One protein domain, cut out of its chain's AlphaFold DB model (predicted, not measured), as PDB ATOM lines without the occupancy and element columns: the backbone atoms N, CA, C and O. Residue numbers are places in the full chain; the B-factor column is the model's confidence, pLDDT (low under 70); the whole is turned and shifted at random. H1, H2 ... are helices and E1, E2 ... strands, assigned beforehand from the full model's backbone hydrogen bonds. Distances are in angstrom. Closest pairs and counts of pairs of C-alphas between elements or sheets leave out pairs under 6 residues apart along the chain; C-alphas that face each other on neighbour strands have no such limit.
ATOM      1  N   ILE A 191      53.619 -20.223-151.484       71.12
ATOM      2  CA  ILE A 191      53.136 -21.476-152.079       71.12
ATOM      3  C   ILE A 191      52.884 -22.500-150.968       71.12
ATOM      4  O   ILE A 191      53.810 -22.886-150.253       71.12
ATOM      5  N   ALA A 192      51.637 -22.955-150.849       75.88
ATOM      6  CA  ALA A 192      51.235 -24.094-150.025       75.88
ATOM      7  C   ALA A 192      50.819 -25.279-150.914       75.88
ATOM      8  O   ALA A 192      50.515 -25.104-152.096       75.88
ATOM      9  N   ILE A 193      50.801 -26.494-150.364       81.31
ATOM     10  CA  ILE A 193      50.441 -27.721-151.098       81.31
ATOM     11  C   ILE A 193      49.267 -28.415-150.394       81.31
ATOM     12  O   ILE A 193      49.329 -28.638-149.189       81.31
ATOM     13  N   GLU A 194      48.210 -28.779-151.129       82.31
ATOM     14  CA  GLU A 194      47.132 -29.640-150.610       82.31
ATOM     15  C   GLU A 194      47.701 -31.024-150.281       82.31
ATOM     16  O   GLU A 194      48.165 -31.732-151.178       82.31
ATOM     17  N   MET A 195      47.641 -31.422-149.010       86.12
ATOM     18  CA  MET A 195      47.970 -32.784-148.607       86.12
ATOM     19  C   MET A 195      46.869 -33.727-149.088       86.12
ATOM     20  O   MET A 195      45.702 -33.600-148.707       86.12
ATOM     21  N   THR A 196      47.230 -34.682-149.939       85.38
ATOM     22  CA  THR A 196      46.266 -35.642-150.489       85.38
ATOM     23  C   THR A 196      45.867 -36.693-149.449       85.38
ATOM     24  O   THR A 196      46.549 -36.878-148.441       85.38
ATOM     25  N   SER A 197      44.777 -37.430-149.699       84.69
ATOM     26  CA  SER A 197      44.353 -38.527-148.811       84.69
ATOM     27  C   SER A 197      45.437 -39.605-148.674       84.69
ATOM     28  O   SER A 197      45.724 -40.062-147.572       84.69
ATOM     29  N   SER A 198      46.125 -39.949-149.769       80.75
ATOM     30  CA  SER A 198      47.259 -40.875-149.736       80.75
ATOM     31  C   SER A 198      48.496 -40.275-149.067       80.75
ATOM     32  O   SER A 198      49.149 -40.980-148.306       80.75
ATOM     33  N   GLU A 199      48.794 -38.980-149.226       82.75
ATOM     34  CA  GLU A 199      49.857 -38.341-148.437       82.75
ATOM     35  C   GLU A 199      49.536 -38.315-146.937       82.75
ATOM     36  O   GLU A 199      50.446 -38.524-146.132       82.75
ATOM     37  N   TRP A 200      48.268 -38.121-146.552       87.62
ATOM     38  CA  TRP A 200      47.797 -38.210-145.167       87.62
ATOM     39  C   TRP A 200      47.873 -39.641-144.627       87.62
ATOM     40  O   TRP A 200      48.376 -39.832-143.519       87.62
ATOM     41  N   LEU A 201      47.460 -40.652-145.393       86.19
ATOM     42  CA  LEU A 201      47.486 -42.069-145.001       86.19
ATOM     43  C   LEU A 201      48.876 -42.723-145.095       86.19
ATOM     44  O   LEU A 201      49.101 -43.736-144.440       86.19
ATOM     45  N   ARG A 202      49.834 -42.134-145.823       82.19
ATOM     46  CA  ARG A 202      51.187 -42.679-146.044       82.19
ATOM     47  C   ARG A 202      51.851 -43.205-144.764       82.19
ATOM     48  O   ARG A 202      51.851 -42.531-143.731       82.19
ATOM     49  N   GLY A 203      52.460 -44.389-144.859       75.56
ATOM     50  CA  GLY A 203      53.139 -45.056-143.743       75.56
ATOM     51  C   GLY A 203      52.229 -45.887-142.832       75.56
ATOM     52  O   GLY A 203      52.701 -46.340-141.799       75.56
ATOM     53  N   CYS A 204      50.947 -46.066-143.171       80.38
ATOM     54  CA  CYS A 204      49.945 -46.724-142.328       80.38
ATOM     55  C   CYS A 204      49.624 -48.159-142.811       80.38
ATOM     56  O   CYS A 204      48.717 -48.319-143.631       80.38
ATOM     57  N   PRO A 205      50.325 -49.210-142.341       72.19
ATOM     58  CA  PRO A 205      50.078 -50.587-142.777       72.19
ATOM     59  C   PRO A 205      48.823 -51.228-142.162       72.19
ATOM     60  O   PRO A 205      48.293 -52.173-142.739       72.19
ATOM     61  N   GLU A 206      48.334 -50.739-141.016       79.62
ATOM     62  CA  GLU A 206      47.202 -51.352-140.305       79.62
ATOM     63  C   GLU A 206      45.852 -50.757-140.728       79.62
ATOM     64  O   GLU A 206      45.640 -49.546-140.644       79.62
ATOM     65  N   GLY A 207      44.895 -51.613-141.104       76.06
ATOM     66  CA  GLY A 207      43.555 -51.186-141.536       76.06
ATOM     67  C   GLY A 207      42.753 -50.427-140.465       76.06
ATOM     68  O   GLY A 207      41.983 -49.528-140.798       76.06
ATOM     69  N   GLY A 208      42.973 -50.727-139.178       79.69
ATOM     70  CA  GLY A 208      42.340 -50.004-138.067       79.69
ATOM     71  C   GLY A 208      42.798 -48.544-137.975       79.69
ATOM     72  O   GLY A 208      41.970 -47.636-137.896       79.69
ATOM     73  N   GLU A 209      44.108 -48.300-138.080       83.38
ATOM     74  CA  GLU A 209      44.650 -46.939-138.160       83.38
ATOM     75  C   GLU A 209      44.174 -46.227-139.436       83.38
ATOM     76  O   GLU A 209      43.764 -45.068-139.370       83.38
ATOM     77  N   GLN A 210      44.152 -46.918-140.586       84.19
ATOM     78  CA  GLN A 210      43.652 -46.349-141.846       84.19
ATOM     79  C   GLN A 210      42.202 -45.858-141.718       84.19
ATOM     80  O   GLN A 210      41.903 -44.757-142.179       84.19
ATOM     81  N   ALA A 211      41.320 -46.624-141.067       85.31
ATOM     82  CA  ALA A 211      39.919 -46.248-140.870       85.31
ATOM     83  C   ALA A 211      39.771 -44.975-140.017       85.31
ATOM     84  O   ALA A 211      39.081 -44.036-140.423       85.31
ATOM     85  N   LEU A 212      40.475 -44.906-138.879       87.19
ATOM     86  CA  LEU A 212      40.510 -43.725-138.006       87.19
ATOM     87  C   LEU A 212      40.992 -42.481-138.769       87.19
ATOM     88  O   LEU A 212      40.352 -41.427-138.764       87.19
ATOM     89  N   LEU A 213      42.117 -42.620-139.473       89.00
ATOM     90  CA  LEU A 213      42.755 -41.539-140.219       89.00
ATOM     91  C   LEU A 213      41.916 -41.073-141.410       89.00
ATOM     92  O   LEU A 213      41.868 -39.872-141.673       89.00
ATOM     93  N   PHE A 214      41.255 -41.985-142.122       89.00
ATOM     94  CA  PHE A 214      40.355 -41.658-143.227       89.00
ATOM     95  C   PHE A 214      39.083 -40.951-142.735       89.00
ATOM     96  O   PHE A 214      38.624 -40.001-143.377       89.00
ATOM     97  N   GLY A 215      38.559 -41.349-141.570       86.75
ATOM     98  CA  GLY A 215      37.462 -40.661-140.888       86.75
ATOM     99  C   GLY A 215      37.806 -39.201-140.589       86.75
ATOM    100  O   GLY A 215      37.124 -38.297-141.076       86.75
ATOM    101  N   ALA A 216      38.920 -38.961-139.889       87.69
ATOM    102  CA  ALA A 216      39.386 -37.606-139.586       87.69
ATOM    103  C   ALA A 216      39.740 -36.800-140.848       87.69
ATOM    104  O   ALA A 216      39.360 -35.635-140.944       87.69
ATOM    105  N   PHE A 217      40.395 -37.400-141.852       87.62
ATOM    106  CA  PHE A 217      40.677 -36.731-143.131       87.62
ATOM    107  C   PHE A 217      39.392 -36.230-143.794       87.62
ATOM    108  O   PHE A 217      39.308 -35.073-144.206       87.62
ATOM    109  N   SER A 218      38.373 -37.089-143.853       84.69
ATOM    110  CA  SER A 218      37.070 -36.756-144.427       84.69
ATOM    111  C   SER A 218      36.395 -35.634-143.635       84.69
ATOM    112  O   SER A 218      36.003 -34.623-144.213       84.69
ATOM    113  N   GLN A 219      36.340 -35.750-142.305       79.81
ATOM    114  CA  GLN A 219      35.727 -34.757-141.414       79.81
ATOM    115  C   GLN A 219      36.450 -33.404-141.398       79.81
ATOM    116  O   GLN A 219      35.799 -32.375-141.222       79.81
ATOM    117  N   LEU A 220      37.772 -33.369-141.580       80.88
ATOM    118  CA  LEU A 220      38.566 -32.136-141.661       80.88
ATOM    119  C   LEU A 220      38.466 -31.467-143.045       80.88
ATOM    120  O   LEU A 220      38.559 -30.243-143.129       80.88
ATOM    121  N   ARG A 221      38.227 -32.249-144.107       76.19
ATOM    122  CA  ARG A 221      38.117 -31.797-145.509       76.19
ATOM    123  C   ARG A 221      36.699 -31.403-145.950       76.19
ATOM    124  O   ARG A 221      36.542 -30.866-147.041       76.19
ATOM    125  N   LEU A 222      35.663 -31.660-145.148       72.06
ATOM    126  CA  LEU A 222      34.300 -31.200-145.452       72.06
ATOM    127  C   LEU A 222      34.223 -29.665-145.412       72.06
ATOM    128  O   LEU A 222      34.443 -29.059-144.365       72.06
ATOM    129  N   GLY A 223      33.864 -29.045-146.541       64.88
ATOM    130  CA  GLY A 223      33.832 -27.585-146.709       64.88
ATOM    131  C   GLY A 223      32.840 -26.836-145.809       64.88
ATOM    132  O   GLY A 223      32.962 -25.623-145.650       64.88
ATOM    133  N   SER A 224      31.894 -27.523-145.162       74.88
ATOM    134  CA  SER A 224      30.907 -26.925-144.256       74.88
ATOM    135  C   SER A 224      30.732 -27.690-142.937       74.88
ATOM    136  O   SER A 224      31.177 -28.829-142.770       74.88
ATOM    137  N   LEU A 225      30.120 -27.026-141.952       78.75
ATOM    138  CA  LEU A 225      29.606 -27.628-140.719       78.75
ATOM    139  C   LEU A 225      28.432 -26.818-140.149       78.75
ATOM    140  O   LEU A 225      28.297 -25.622-140.393       78.75
ATOM    141  N   HIS A 226      27.583 -27.460-139.354       84.62
ATOM    142  CA  HIS A 226      26.373 -26.848-138.801       84.62
ATOM    143  C   HIS A 226      26.689 -26.164-137.453       84.62
ATOM    144  O   HIS A 226      27.284 -26.796-136.580       84.62
ATOM    145  N   CYS A 227      26.282 -24.900-137.229       82.44
ATOM    146  CA  CYS A 227      26.482 -24.249-135.916       82.44
ATOM    147  C   CYS A 227      25.779 -25.064-134.811       82.44
ATOM    148  O   CYS A 227      24.581 -25.341-134.942       82.44
ATOM    149  N   PRO A 228      26.449 -25.362-133.678       81.75
ATOM    150  CA  PRO A 228      25.900 -26.225-132.626       81.75
ATOM    151  C   PRO A 228      24.573 -25.716-132.040       81.75
ATOM    152  O   PRO A 228      23.753 -26.522-131.613       81.75
ATOM    153  N   LEU A 229      24.348 -24.394-132.039       82.06
ATOM    154  CA  LEU A 229      23.177 -23.758-131.421       82.06
ATOM    155  C   LEU A 229      21.956 -23.601-132.337       82.06
ATOM    156  O   LEU A 229      20.840 -23.596-131.837       82.06
ATOM    157  N   CYS A 230      22.147 -23.393-133.643       86.31
ATOM    158  CA  CYS A 230      21.040 -23.059-134.559       86.31
ATOM    159  C   CYS A 230      20.975 -23.932-135.815       86.31
ATOM    160  O   CYS A 230      20.141 -23.681-136.678       86.31
ATOM    161  N   LYS A 231      21.883 -24.910-135.945       87.44
ATOM    162  CA  LYS A 231      22.026 -25.821-137.090       87.44
ATOM    163  C   LYS A 231      22.207 -25.146-138.463       87.44
ATOM    164  O   LYS A 231      22.271 -25.845-139.459       87.44
ATOM    165  N   PHE A 232      22.368 -23.821-138.537       85.06
ATOM    166  CA  PHE A 232      22.704 -23.127-139.782       85.06
ATOM    167  C   PHE A 232      24.042 -23.644-140.335       85.06
ATOM    168  O   PHE A 232      25.026 -23.702-139.590       85.06
ATOM    169  N   GLU A 233      24.074 -23.991-141.621       85.00
ATOM    170  CA  GLU A 233      25.272 -24.457-142.319       85.00
ATOM    171  C   GLU A 233      26.271 -23.307-142.518       85.00
ATOM    172  O   GLU A 233      25.975 -22.280-143.125       85.00
ATOM    173  N   VAL A 234      27.479 -23.470-141.989       76.88
ATOM    174  CA  VAL A 234      28.573 -22.505-142.093       76.88
ATOM    175  C   VAL A 234      29.676 -23.144-142.931       76.88
ATOM    176  O   VAL A 234      30.198 -24.191-142.551       76.88
ATOM    177  N   LYS A 235      30.066 -22.526-144.053       74.19
ATOM    178  CA  LYS A 235      31.305 -22.910-144.747       74.19
ATOM    179  C   LYS A 235      32.496 -22.707-143.801       74.19
ATOM    180  O   LYS A 235      32.567 -21.673-143.138       74.19
ATOM    181  N   ARG A 236      33.438 -23.654-143.747       71.31
ATOM    182  CA  ARG A 236      34.672 -23.558-142.934       71.31
ATOM    183  C   ARG A 236      35.553 -22.388-143.354       71.31
ATOM    184  O   ARG A 236      36.251 -21.821-142.522       71.31
ATOM    185  N   PHE A 237      35.460 -21.995-144.620       61.66
ATOM    186  CA  PHE A 237      36.128 -20.835-145.192       61.66
ATOM    187  C   PHE A 237      35.089 -20.037-146.002       61.66
ATOM    188  O   PHE A 237      34.371 -20.648-146.798       61.66
ATOM    189  N   ASP A 273      37.553 -24.588-149.351       54.56
ATOM    190  CA  ASP A 273      37.379 -25.897-148.688       54.56
ATOM    191  C   ASP A 273      38.625 -26.674-148.175       54.56
ATOM    192  O   ASP A 273      38.477 -27.782-147.654       54.56
ATOM    193  N   HIS A 274      39.850 -26.128-148.213       68.00
ATOM    194  CA  HIS A 274      41.073 -26.894-147.872       68.00
ATOM    195  C   HIS A 274      41.732 -26.547-146.515       68.00
ATOM    196  O   HIS A 274      42.578 -25.664-146.431       68.00
ATOM    197  N   MET A 275      41.430 -27.333-145.468       75.31
ATOM    198  CA  MET A 275      42.053 -27.246-144.124       75.31
ATOM    199  C   MET A 275      43.427 -27.948-144.006       75.31
ATOM    200  O   MET A 275      44.222 -27.642-143.120       75.31
ATOM    201  N   LEU A 276      43.715 -28.921-144.879       83.00
ATOM    202  CA  LEU A 276      44.910 -29.777-144.812       83.00
ATOM    203  C   LEU A 276      46.002 -29.300-145.786       83.00
ATOM    204  O   LEU A 276      46.377 -29.996-146.732       83.00
ATOM    205  N   LEU A 277      46.487 -28.078-145.564       82.31
ATOM    206  CA  LEU A 277      47.560 -27.460-146.348       82.31
ATOM    207  C   LEU A 277      48.934 -27.672-145.695       82.31
ATOM    208  O   LEU A 277      49.125 -27.436-144.503       82.31
ATOM    209  N   MET A 278      49.917 -28.076-146.500       83.62
ATOM    210  CA  MET A 278      51.327 -28.140-146.116       83.62
ATOM    211  C   MET A 278      52.015 -26.824-146.477       83.62
ATOM    212  O   MET A 278      52.006 -26.412-147.640       83.62
ATOM    213  N   PHE A 279      52.631 -26.185-145.484       80.44
ATOM    214  CA  PHE A 279      53.309 -24.896-145.617       80.44
ATOM    215  C   PHE A 279      54.840 -25.050-145.612       80.44
ATOM    216  O   PHE A 279      55.350 -26.053-145.114       80.44
ATOM    217  N   PRO A 280      55.606 -24.051-146.094       74.44
ATOM    218  CA  PRO A 280      57.065 -24.042-145.968       74.44
ATOM    219  C   PRO A 280      57.579 -23.989-144.519       74.44
ATOM    220  O   PRO A 280      58.673 -24.481-144.246       74.44
ATOM    221  N   ARG A 281      56.826 -23.393-143.579       71.06
ATOM    222  CA  ARG A 281      57.190 -23.295-142.151       71.06
ATOM    223  C   ARG A 281      56.057 -23.789-141.253       71.06
ATOM    224  O   ARG A 281      54.894 -23.467-141.479       71.06
ATOM    225  N   ALA A 282      56.396 -24.514-140.185       72.88
ATOM    226  CA  ALA A 282      55.412 -25.056-139.239       72.88
ATOM    227  C   ALA A 282      54.584 -23.967-138.523       72.88
ATOM    228  O   ALA A 282      53.414 -24.189-138.227       72.88
ATOM    229  N   SER A 283      55.136 -22.767-138.317       71.12
ATOM    230  CA  SER A 283      54.395 -21.627-137.756       71.12
ATOM    231  C   SER A 283      53.217 -21.171-138.628       71.12
ATOM    232  O   SER A 283      52.180 -20.800-138.091       71.12
ATOM    233  N   GLN A 284      53.336 -21.260-139.957       75.06
ATOM    234  CA  GLN A 284      52.278 -20.867-140.902       75.06
ATOM    235  C   GLN A 284      51.105 -21.861-140.882       75.06
ATOM    236  O   GLN A 284      49.947 -21.467-140.982       75.06
ATOM    237  N   LEU A 285      51.400 -23.151-140.677       79.56
ATOM    238  CA  LEU A 285      50.394 -24.187-140.427       79.56
ATOM    239  C   LEU A 285      49.630 -23.921-139.115       79.56
ATOM    240  O   LEU A 285      48.406 -24.029-139.089       79.56
ATOM    241  N   VAL A 286      50.341 -23.551-138.043       76.88
ATOM    242  CA  VAL A 286      49.732 -23.190-136.748       76.88
ATOM    243  C   VAL A 286      48.816 -21.971-136.897       76.88
ATOM    244  O   VAL A 286      47.683 -22.005-136.427       76.88
ATOM    245  N   GLU A 287      49.262 -20.926-137.595       73.62
ATOM    246  CA  GLU A 287      48.478 -19.715-137.880       73.62
ATOM    247  C   GLU A 287      47.208 -20.019-138.698       73.62
ATOM    248  O   GLU A 287      46.107 -19.610-138.321       73.62
ATOM    249  N   HIS A 288      47.327 -20.819-139.763       75.44
ATOM    250  CA  HIS A 288      46.185 -21.268-140.567       75.44
ATOM    251  C   HIS A 288      45.151 -22.045-139.731       75.44
ATOM    252  O   HIS A 288      43.951 -21.768-139.816       75.44
ATOM    253  N   LEU A 289      45.597 -22.977-138.881       77.25
ATOM    254  CA  LEU A 289      44.700 -23.781-138.045       77.25
ATOM    255  C   LEU A 289      44.131 -23.003-136.844       77.25
ATOM    256  O   LEU A 289      42.993 -23.262-136.457       77.25
ATOM    257  N   LEU A 290      44.835 -21.999-136.305       74.94
ATOM    258  CA  LEU A 290      44.276 -21.055-135.320       74.94
ATOM    259  C   LEU A 290      43.068 -20.302-135.891       74.94
ATOM    260  O   LEU A 290      42.044 -20.178-135.212       74.94
ATOM    261  N   HIS A 291      43.166 -19.846-137.142       71.69
ATOM    262  CA  HIS A 291      42.052 -19.216-137.848       71.69
ATOM    263  C   HIS A 291      40.922 -20.206-138.146       71.69
ATOM    264  O   HIS A 291      39.773 -19.918-137.812       71.69
ATOM    265  N   ALA A 292      41.228 -21.387-138.691       73.25
ATOM    266  CA  ALA A 292      40.222 -22.411-138.988       73.25
ATOM    267  C   ALA A 292      39.493 -22.922-137.724       73.25
ATOM    268  O   ALA A 292      38.323 -23.304-137.777       73.25
ATOM    269  N   ALA A 293      40.141 -22.874-136.557       74.31
ATOM    270  CA  ALA A 293      39.512 -23.183-135.279       74.31
ATOM    271  C   ALA A 293      38.519 -22.100-134.803       74.31
ATOM    272  O   ALA A 293      37.723 -22.388-133.907       74.31
ATOM    273  N   HIS A 294      38.541 -20.863-135.317       75.44
ATOM    274  CA  HIS A 294      37.690 -19.758-134.847       75.44
ATOM    275  C   HIS A 294      36.546 -19.441-135.824       75.44
ATOM    276  O   HIS A 294      36.642 -18.529-136.644       75.44
ATOM    277  N   MET A 295      35.419 -20.148-135.688       74.94
ATOM    278  CA  MET A 295      34.233 -19.917-136.517       74.94
ATOM    279  C   MET A 295      33.178 -19.065-135.805       74.94
ATOM    280  O   MET A 295      32.869 -19.284-134.632       74.94
ATOM    281  N   ILE A 296      32.584 -18.122-136.545       79.75
ATOM    282  CA  ILE A 296      31.428 -17.313-136.131       79.75
ATOM    283  C   ILE A 296      30.259 -17.631-137.068       79.75
ATOM    284  O   ILE A 296      30.358 -17.440-138.277       79.75
ATOM    285  N   CYS A 297      29.123 -18.078-136.530       80.81
ATOM    286  CA  CYS A 297      27.946 -18.360-137.357       80.81
ATOM    287  C   CYS A 297      27.320 -17.054-137.877       80.81
ATOM    288  O   CYS A 297      27.009 -16.174-137.068       80.81
ATOM    289  N   PRO A 298      27.052 -16.911-139.188       80.12
ATOM    290  CA  PRO A 298      26.477 -15.685-139.730       80.12
ATOM    291  C   PRO A 298      25.054 -15.422-139.215       80.12
ATOM    292  O   PRO A 298      24.719 -14.256-139.011       80.12
ATOM    293  N   ALA A 299      24.260 -16.465-138.940       80.75
ATOM    294  CA  ALA A 299      22.880 -16.345-138.467       80.75
ATOM    295  C   ALA A 299      22.785 -15.914-136.989       80.75
ATOM    296  O   ALA A 299      22.320 -14.816-136.698       80.75
ATOM    297  N   CYS A 300      23.251 -16.744-136.047       81.88
ATOM    298  CA  CYS A 300      23.075 -16.499-134.604       81.88
ATOM    299  C   CYS A 300      24.314 -15.942-133.880       81.88
ATOM    300  O   CYS A 300      24.291 -15.786-132.661       81.88
ATOM    301  N   LYS A 301      25.412 -15.679-134.605       81.38
ATOM    302  CA  LYS A 301      26.708 -15.218-134.067       81.38
ATOM    303  C   LYS A 301      27.336 -16.146-133.008       81.38
ATOM    304  O   LYS A 301      28.183 -15.706-132.235       81.38
ATOM    305  N   CYS A 302      26.972 -17.436-132.992       78.25
ATOM    306  CA  CYS A 302      27.641 -18.443-132.157       78.25
ATOM    307  C   CYS A 302      29.147 -18.493-132.484       78.25
ATOM    308  O   CYS A 302      29.495 -18.533-133.663       78.25
ATOM    309  N   GLN A 303      30.016 -18.507-131.465       79.50
ATOM    310  CA  GLN A 303      31.444 -18.826-131.612       79.50
ATOM    311  C   GLN A 303      31.691 -20.301-131.284       79.50
ATOM    312  O   GLN A 303      31.286 -20.789-130.223       79.50
ATOM    313  N   PHE A 304      32.347 -21.007-132.199       79.25
ATOM    314  CA  PHE A 304      32.549 -22.453-132.129       79.25
ATOM    315  C   PHE A 304      33.831 -22.886-132.852       79.25
ATOM    316  O   PHE A 304      34.467 -22.096-133.554       79.25
ATOM    317  N   CYS A 305      34.231 -24.136-132.639       81.50
ATOM    318  CA  CYS A 305      35.369 -24.748-133.311       81.50
ATOM    319  C   CYS A 305      35.016 -25.185-134.737       81.50
ATOM    320  O   CYS A 305      34.058 -25.932-134.927       81.50
ATOM    321  N   GLY A 306      35.818 -24.786-135.730       77.06
ATOM    322  CA  GLY A 306      35.659 -25.236-137.120       77.06
ATOM    323  C   GLY A 306      35.982 -26.717-137.364       77.06
ATOM    324  O   GLY A 306      35.690 -27.215-138.445       77.06
ATOM    325  N   ALA A 307      36.549 -27.422-136.376       79.81
ATOM    326  CA  ALA A 307      36.780 -28.864-136.423       79.81
ATOM    327  C   ALA A 307      35.637 -29.651-135.751       79.81
ATOM    328  O   ALA A 307      34.803 -30.223-136.446       79.81
ATOM    329  N   CYS A 308      35.561 -29.651-134.415       79.75
ATOM    330  CA  CYS A 308      34.610 -30.463-133.637       79.75
ATOM    331  C   CYS A 308      33.221 -29.831-133.416       79.75
ATOM    332  O   CYS A 308      32.423 -30.367-132.650       79.75
ATOM    333  N   ALA A 309      32.934 -28.664-134.003       78.88
ATOM    334  CA  ALA A 309      31.708 -27.882-133.789       78.88
ATOM    335  C   ALA A 309      31.405 -27.449-132.331       78.88
ATOM    336  O   ALA A 309      30.383 -26.804-132.096       78.88
ATOM    337  N   GLN A 310      32.267 -27.736-131.346       78.19
ATOM    338  CA  GLN A 310      32.049 -27.354-129.944       78.19
ATOM    339  C   GLN A 310      31.973 -25.827-129.764       78.19
ATOM    340  O   GLN A 310      32.736 -25.065-130.362       78.19
ATOM    341  N   LYS A 311      31.056 -25.369-128.905       72.62
ATOM    342  CA  LYS A 311      30.867 -23.954-128.551       72.62
ATOM    343  C   LYS A 311      31.955 -23.487-127.577       72.62
ATOM    344  O   LYS A 311      32.184 -24.132-126.558       72.62
ATOM    345  N   ARG A 312      32.558 -22.320-127.820       66.31
ATOM    346  CA  ARG A 312      33.561 -21.740-126.904       66.31
ATOM    347  C   ARG A 312      32.908 -21.109-125.662       66.31
ATOM    348  O   ARG A 312      31.901 -20.412-125.783       66.31
ATOM    349  N   LYS A 313      33.517 -21.305-124.480       50.94
ATOM    350  CA  LYS A 313      33.204 -20.556-123.238       50.94
ATOM    351  C   LYS A 313      33.785 -19.128-123.249       50.94
ATOM    352  O   LYS A 313      33.198 -18.231-122.654       50.94
ATOM    353  N   VAL A 314      34.937 -18.919-123.897       44.28
ATOM    354  CA  VAL A 314      35.704 -17.659-123.843       44.28
ATOM    355  C   VAL A 314      35.210 -16.656-124.889       44.28
ATOM    356  O   VAL A 314      35.184 -16.963-126.078       44.28
ATOM    357  N   ILE A 315      34.868 -15.446-124.438       34.47
ATOM    358  CA  ILE A 315      34.526 -14.298-125.286       34.47
ATOM    359  C   ILE A 315      35.793 -13.462-125.500       34.47
ATOM    360  O   ILE A 315      36.314 -12.882-124.548       34.47
ATOM    361  N   LEU A 344      43.909 -24.317-129.628       72.88
ATOM    362  CA  LEU A 344      44.163 -25.540-130.398       72.88
ATOM    363  C   LEU A 344      44.062 -26.808-129.545       72.88
ATOM    364  O   LEU A 344      43.645 -27.840-130.060       72.88
ATOM    365  N   TYR A 345      44.389 -26.734-128.251       75.06
ATOM    366  CA  TYR A 345      44.402 -27.913-127.378       75.06
ATOM    367  C   TYR A 345      43.006 -28.476-127.101       75.06
ATOM    368  O   TYR A 345      42.866 -29.686-127.014       75.06
ATOM    369  N   HIS A 346      41.952 -27.652-127.068       76.56
ATOM    370  CA  HIS A 346      40.585 -28.096-126.738       76.56
ATOM    371  C   HIS A 346      39.973 -29.186-127.653       76.56
ATOM    372  O   HIS A 346      38.876 -29.658-127.371       76.56
ATOM    373  N   CYS A 347      40.608 -29.548-128.776       79.00
ATOM    374  CA  CYS A 347      40.057 -30.479-129.758       79.00
ATOM    375  C   CYS A 347      41.130 -31.429-130.314       79.00
ATOM    376  O   CYS A 347      42.058 -30.999-131.002       79.00
ATOM    377  N   GLY A 348      40.935 -32.736-130.106       81.94
ATOM    378  CA  GLY A 348      41.841 -33.785-130.584       81.94
ATOM    379  C   GLY A 348      42.064 -33.771-132.102       81.94
ATOM    380  O   GLY A 348      43.191 -33.952-132.559       81.94
ATOM    381  N   TRP A 349      41.040 -33.436-132.896       85.50
ATOM    382  CA  TRP A 349      41.170 -33.304-134.355       85.50
ATOM    383  C   TRP A 349      42.096 -32.149-134.776       85.50
ATOM    384  O   TRP A 349      42.691 -32.211-135.851       85.50
ATOM    385  N   MET A 350      42.256 -31.107-133.950       84.75
ATOM    386  CA  MET A 350      43.196 -30.012-134.228       84.75
ATOM    387  C   MET A 350      44.634 -30.395-133.877       84.75
ATOM    388  O   MET A 350      45.522 -30.162-134.695       84.75
ATOM    389  N   GLN A 351      44.868 -31.057-132.739       84.81
ATOM    390  CA  GLN A 351      46.173 -31.669-132.431       84.81
ATOM    391  C   GLN A 351      46.578 -32.686-133.512       84.81
ATOM    392  O   GLN A 351      47.709 -32.652-133.996       84.81
ATOM    393  N   SER A 352      45.637 -33.524-133.960       86.44
ATOM    394  CA  SER A 352      45.833 -34.501-135.037       86.44
ATOM    395  C   SER A 352      46.166 -33.834-136.376       86.44
ATOM    396  O   SER A 352      47.137 -34.218-137.025       86.44
ATOM    397  N   ALA A 353      45.458 -32.765-136.764       87.62
ATOM    398  CA  ALA A 353      45.795 -31.983-137.958       87.62
ATOM    399  C   ALA A 353      47.195 -31.341-137.865       87.62
ATOM    400  O   ALA A 353      47.967 -31.407-138.822       87.62
ATOM    401  N   LEU A 354      47.553 -30.764-136.712       87.81
ATOM    402  CA  LEU A 354      48.855 -30.127-136.469       87.81
ATOM    403  C   LEU A 354      50.010 -31.128-136.547       87.81
ATOM    404  O   LEU A 354      50.954 -30.928-137.315       87.81
ATOM    405  N   LEU A 355      49.926 -32.220-135.787       89.81
ATOM    406  CA  LEU A 355      50.929 -33.284-135.789       89.81
ATOM    407  C   LEU A 355      50.942 -34.026-137.130       89.81
ATOM    408  O   LEU A 355      52.005 -34.431-137.597       89.81
ATOM    409  N   GLY A 356      49.796 -34.158-137.795       89.62
ATOM    410  CA  GLY A 356      49.667 -34.856-139.064       89.62
ATOM    411  C   GLY A 356      50.260 -34.109-140.250       89.62
ATOM    412  O   GLY A 356      51.168 -34.635-140.897       89.62
ATOM    413  N   CYS A 357      49.817 -32.872-140.493       89.31
ATOM    414  CA  CYS A 357      50.435 -31.976-141.474       89.31
ATOM    415  C   CYS A 357      51.915 -31.736-141.130       89.31
ATOM    416  O   CYS A 357      52.779 -31.809-142.003       89.31
ATOM    417  N   GLY A 358      52.224 -31.499-139.851       89.38
ATOM    418  CA  GLY A 358      53.564 -31.176-139.367       89.38
ATOM    419  C   GLY A 358      54.577 -32.305-139.543       89.38
ATOM    420  O   GLY A 358      55.634 -32.095-140.140       89.38
ATOM    421  N   LEU A 359      54.264 -33.522-139.091       91.00
ATOM    422  CA  LEU A 359      55.151 -34.676-139.279       91.00
ATOM    423  C   LEU A 359      55.233 -35.089-140.756       91.00
ATOM    424  O   LEU A 359      56.278 -35.572-141.187       91.00
ATOM    425  N   ALA A 360      54.195 -34.847-141.566       88.62
ATOM    426  CA  ALA A 360      54.287 -34.994-143.019       88.62
ATOM    427  C   ALA A 360      55.230 -33.949-143.654       88.62
ATOM    428  O   ALA A 360      55.979 -34.289-144.570       88.62
ATOM    429  N   MET A 361      55.252 -32.701-143.166       87.44
ATOM    430  CA  MET A 361      56.212 -31.671-143.598       87.44
ATOM    431  C   MET A 361      57.650 -32.062-143.229       87.44
ATOM    432  O   MET A 361      58.534 -31.985-144.082       87.44
ATOM    433  N   VAL A 362      57.875 -32.549-142.002       88.81
ATOM    434  CA  VAL A 362      59.174 -33.102-141.570       88.81
ATOM    435  C   VAL A 362      59.596 -34.266-142.472       88.81
ATOM    436  O   VAL A 362      60.719 -34.287-142.974       88.81
ATOM    437  N   GLN A 363      58.688 -35.202-142.755       86.31
ATOM    438  CA  GLN A 363      58.969 -36.347-143.621       86.31
ATOM    439  C   GLN A 363      59.300 -35.923-145.061       86.31
ATOM    440  O   GLN A 363      60.263 -36.437-145.625       86.31
ATOM    441  N   LYS A 364      58.592 -34.942-145.644       82.81
ATOM    442  CA  LYS A 364      58.943 -34.387-146.967       82.81
ATOM    443  C   LYS A 364      60.308 -33.690-146.969       82.81
ATOM    444  O   LYS A 364      61.018 -33.783-147.969       82.81
ATOM    445  N   HIS A 365      60.695 -33.032-145.873       82.88
ATOM    446  CA  HIS A 365      62.026 -32.434-145.738       82.88
ATOM    447  C   HIS A 365      63.125 -33.512-145.764       82.88
ATOM    448  O   HIS A 365      64.074 -33.394-146.536       82.88
ATOM    449  N   VAL A 366      62.955 -34.599-145.001       82.56
ATOM    450  CA  VAL A 366      63.891 -35.742-144.957       82.56
ATOM    451  C   VAL A 366      63.937 -36.502-146.293       82.56
ATOM    452  O   VAL A 366      65.020 -36.703-146.844       82.56
TER     453      VAL A 366
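AT A GLANCE: This is residues 191 to 237, 273 to 315 and 344 to 366 of the 1139 residues of an uncharacterized protein of Tilletiaria anomala (strain ATCC 24038 / CBS 436.72 / UBC 951) (UniProt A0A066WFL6). Two helices, H3 and H4, pack side by side and run opposite ways; short H1 packs on H4's other side and joins H2, which runs crosswise to H4. The small hairpin E2-E3 and the loops of residues 293 to 315 make the other end of the longest axis. The printed part has 113 residues, in order E1 H1 H2 E2 E3 H3 H4, mostly helix, with E2 and E3 an antiparallel sheet. It is compact, with a radius of gyration of the C-alphas of 14.6 A, and spans 45 by 31 by 22 A.

IN THESE COORDINATES: Find C-alpha 191 at (53.136, -21.476, -152.079), where E1 runs to residue 194. Next come H1, residues 197 to 201, and H2, residues 207 to 221, 20.5 A long. E2 is residues 224 to 226, E3 233 to 235, and H3 282 to 292, 15.4 A. H4, residues 348 to 366, covers 26.4 A and ends at (63.891, -35.742, -144.957).

HOW THE PARTS SIT: Look at residues 193 to 194 of E1, paired antiparallel with residues 277 to 278; E1 pairs with no named strand. H1 touches H2, closest at C-alphas 201 and 210, 6.6 A. H1 touches H4's residues 356 to 360 alone, closest at C-alphas 200 and 356, 7.2 A. H2 and H4 are close but not clearly touching, C-alphas 216 and 349 being closest at 7.0 A, and about perpendicular at 76 degrees. In the hairpin E2 and E3, N 225 and O 234 are 2.9 A apart, within hydrogen-bond range. H3 touches H4, closest at C-alphas 282 and 358, 6.4 A, with a shallow tilt of 28 degrees, opposite ways. In H1, H2, H3 and H4 every O i to N i+4 pair is within hydrogen-bond range.

THE WHOLE: The C-alphas farthest apart, of Cys 300 and Val 366, are 46.3 A apart. Across the cuts, C-alphas 237 and 273 are 6.3 A apart, and 315 and 344 are 15.7 A apart. Of the links printed whole, none is long. The model's pLDDT is under 70 at residues 223, 237, 273 to 274 and 312 to 315.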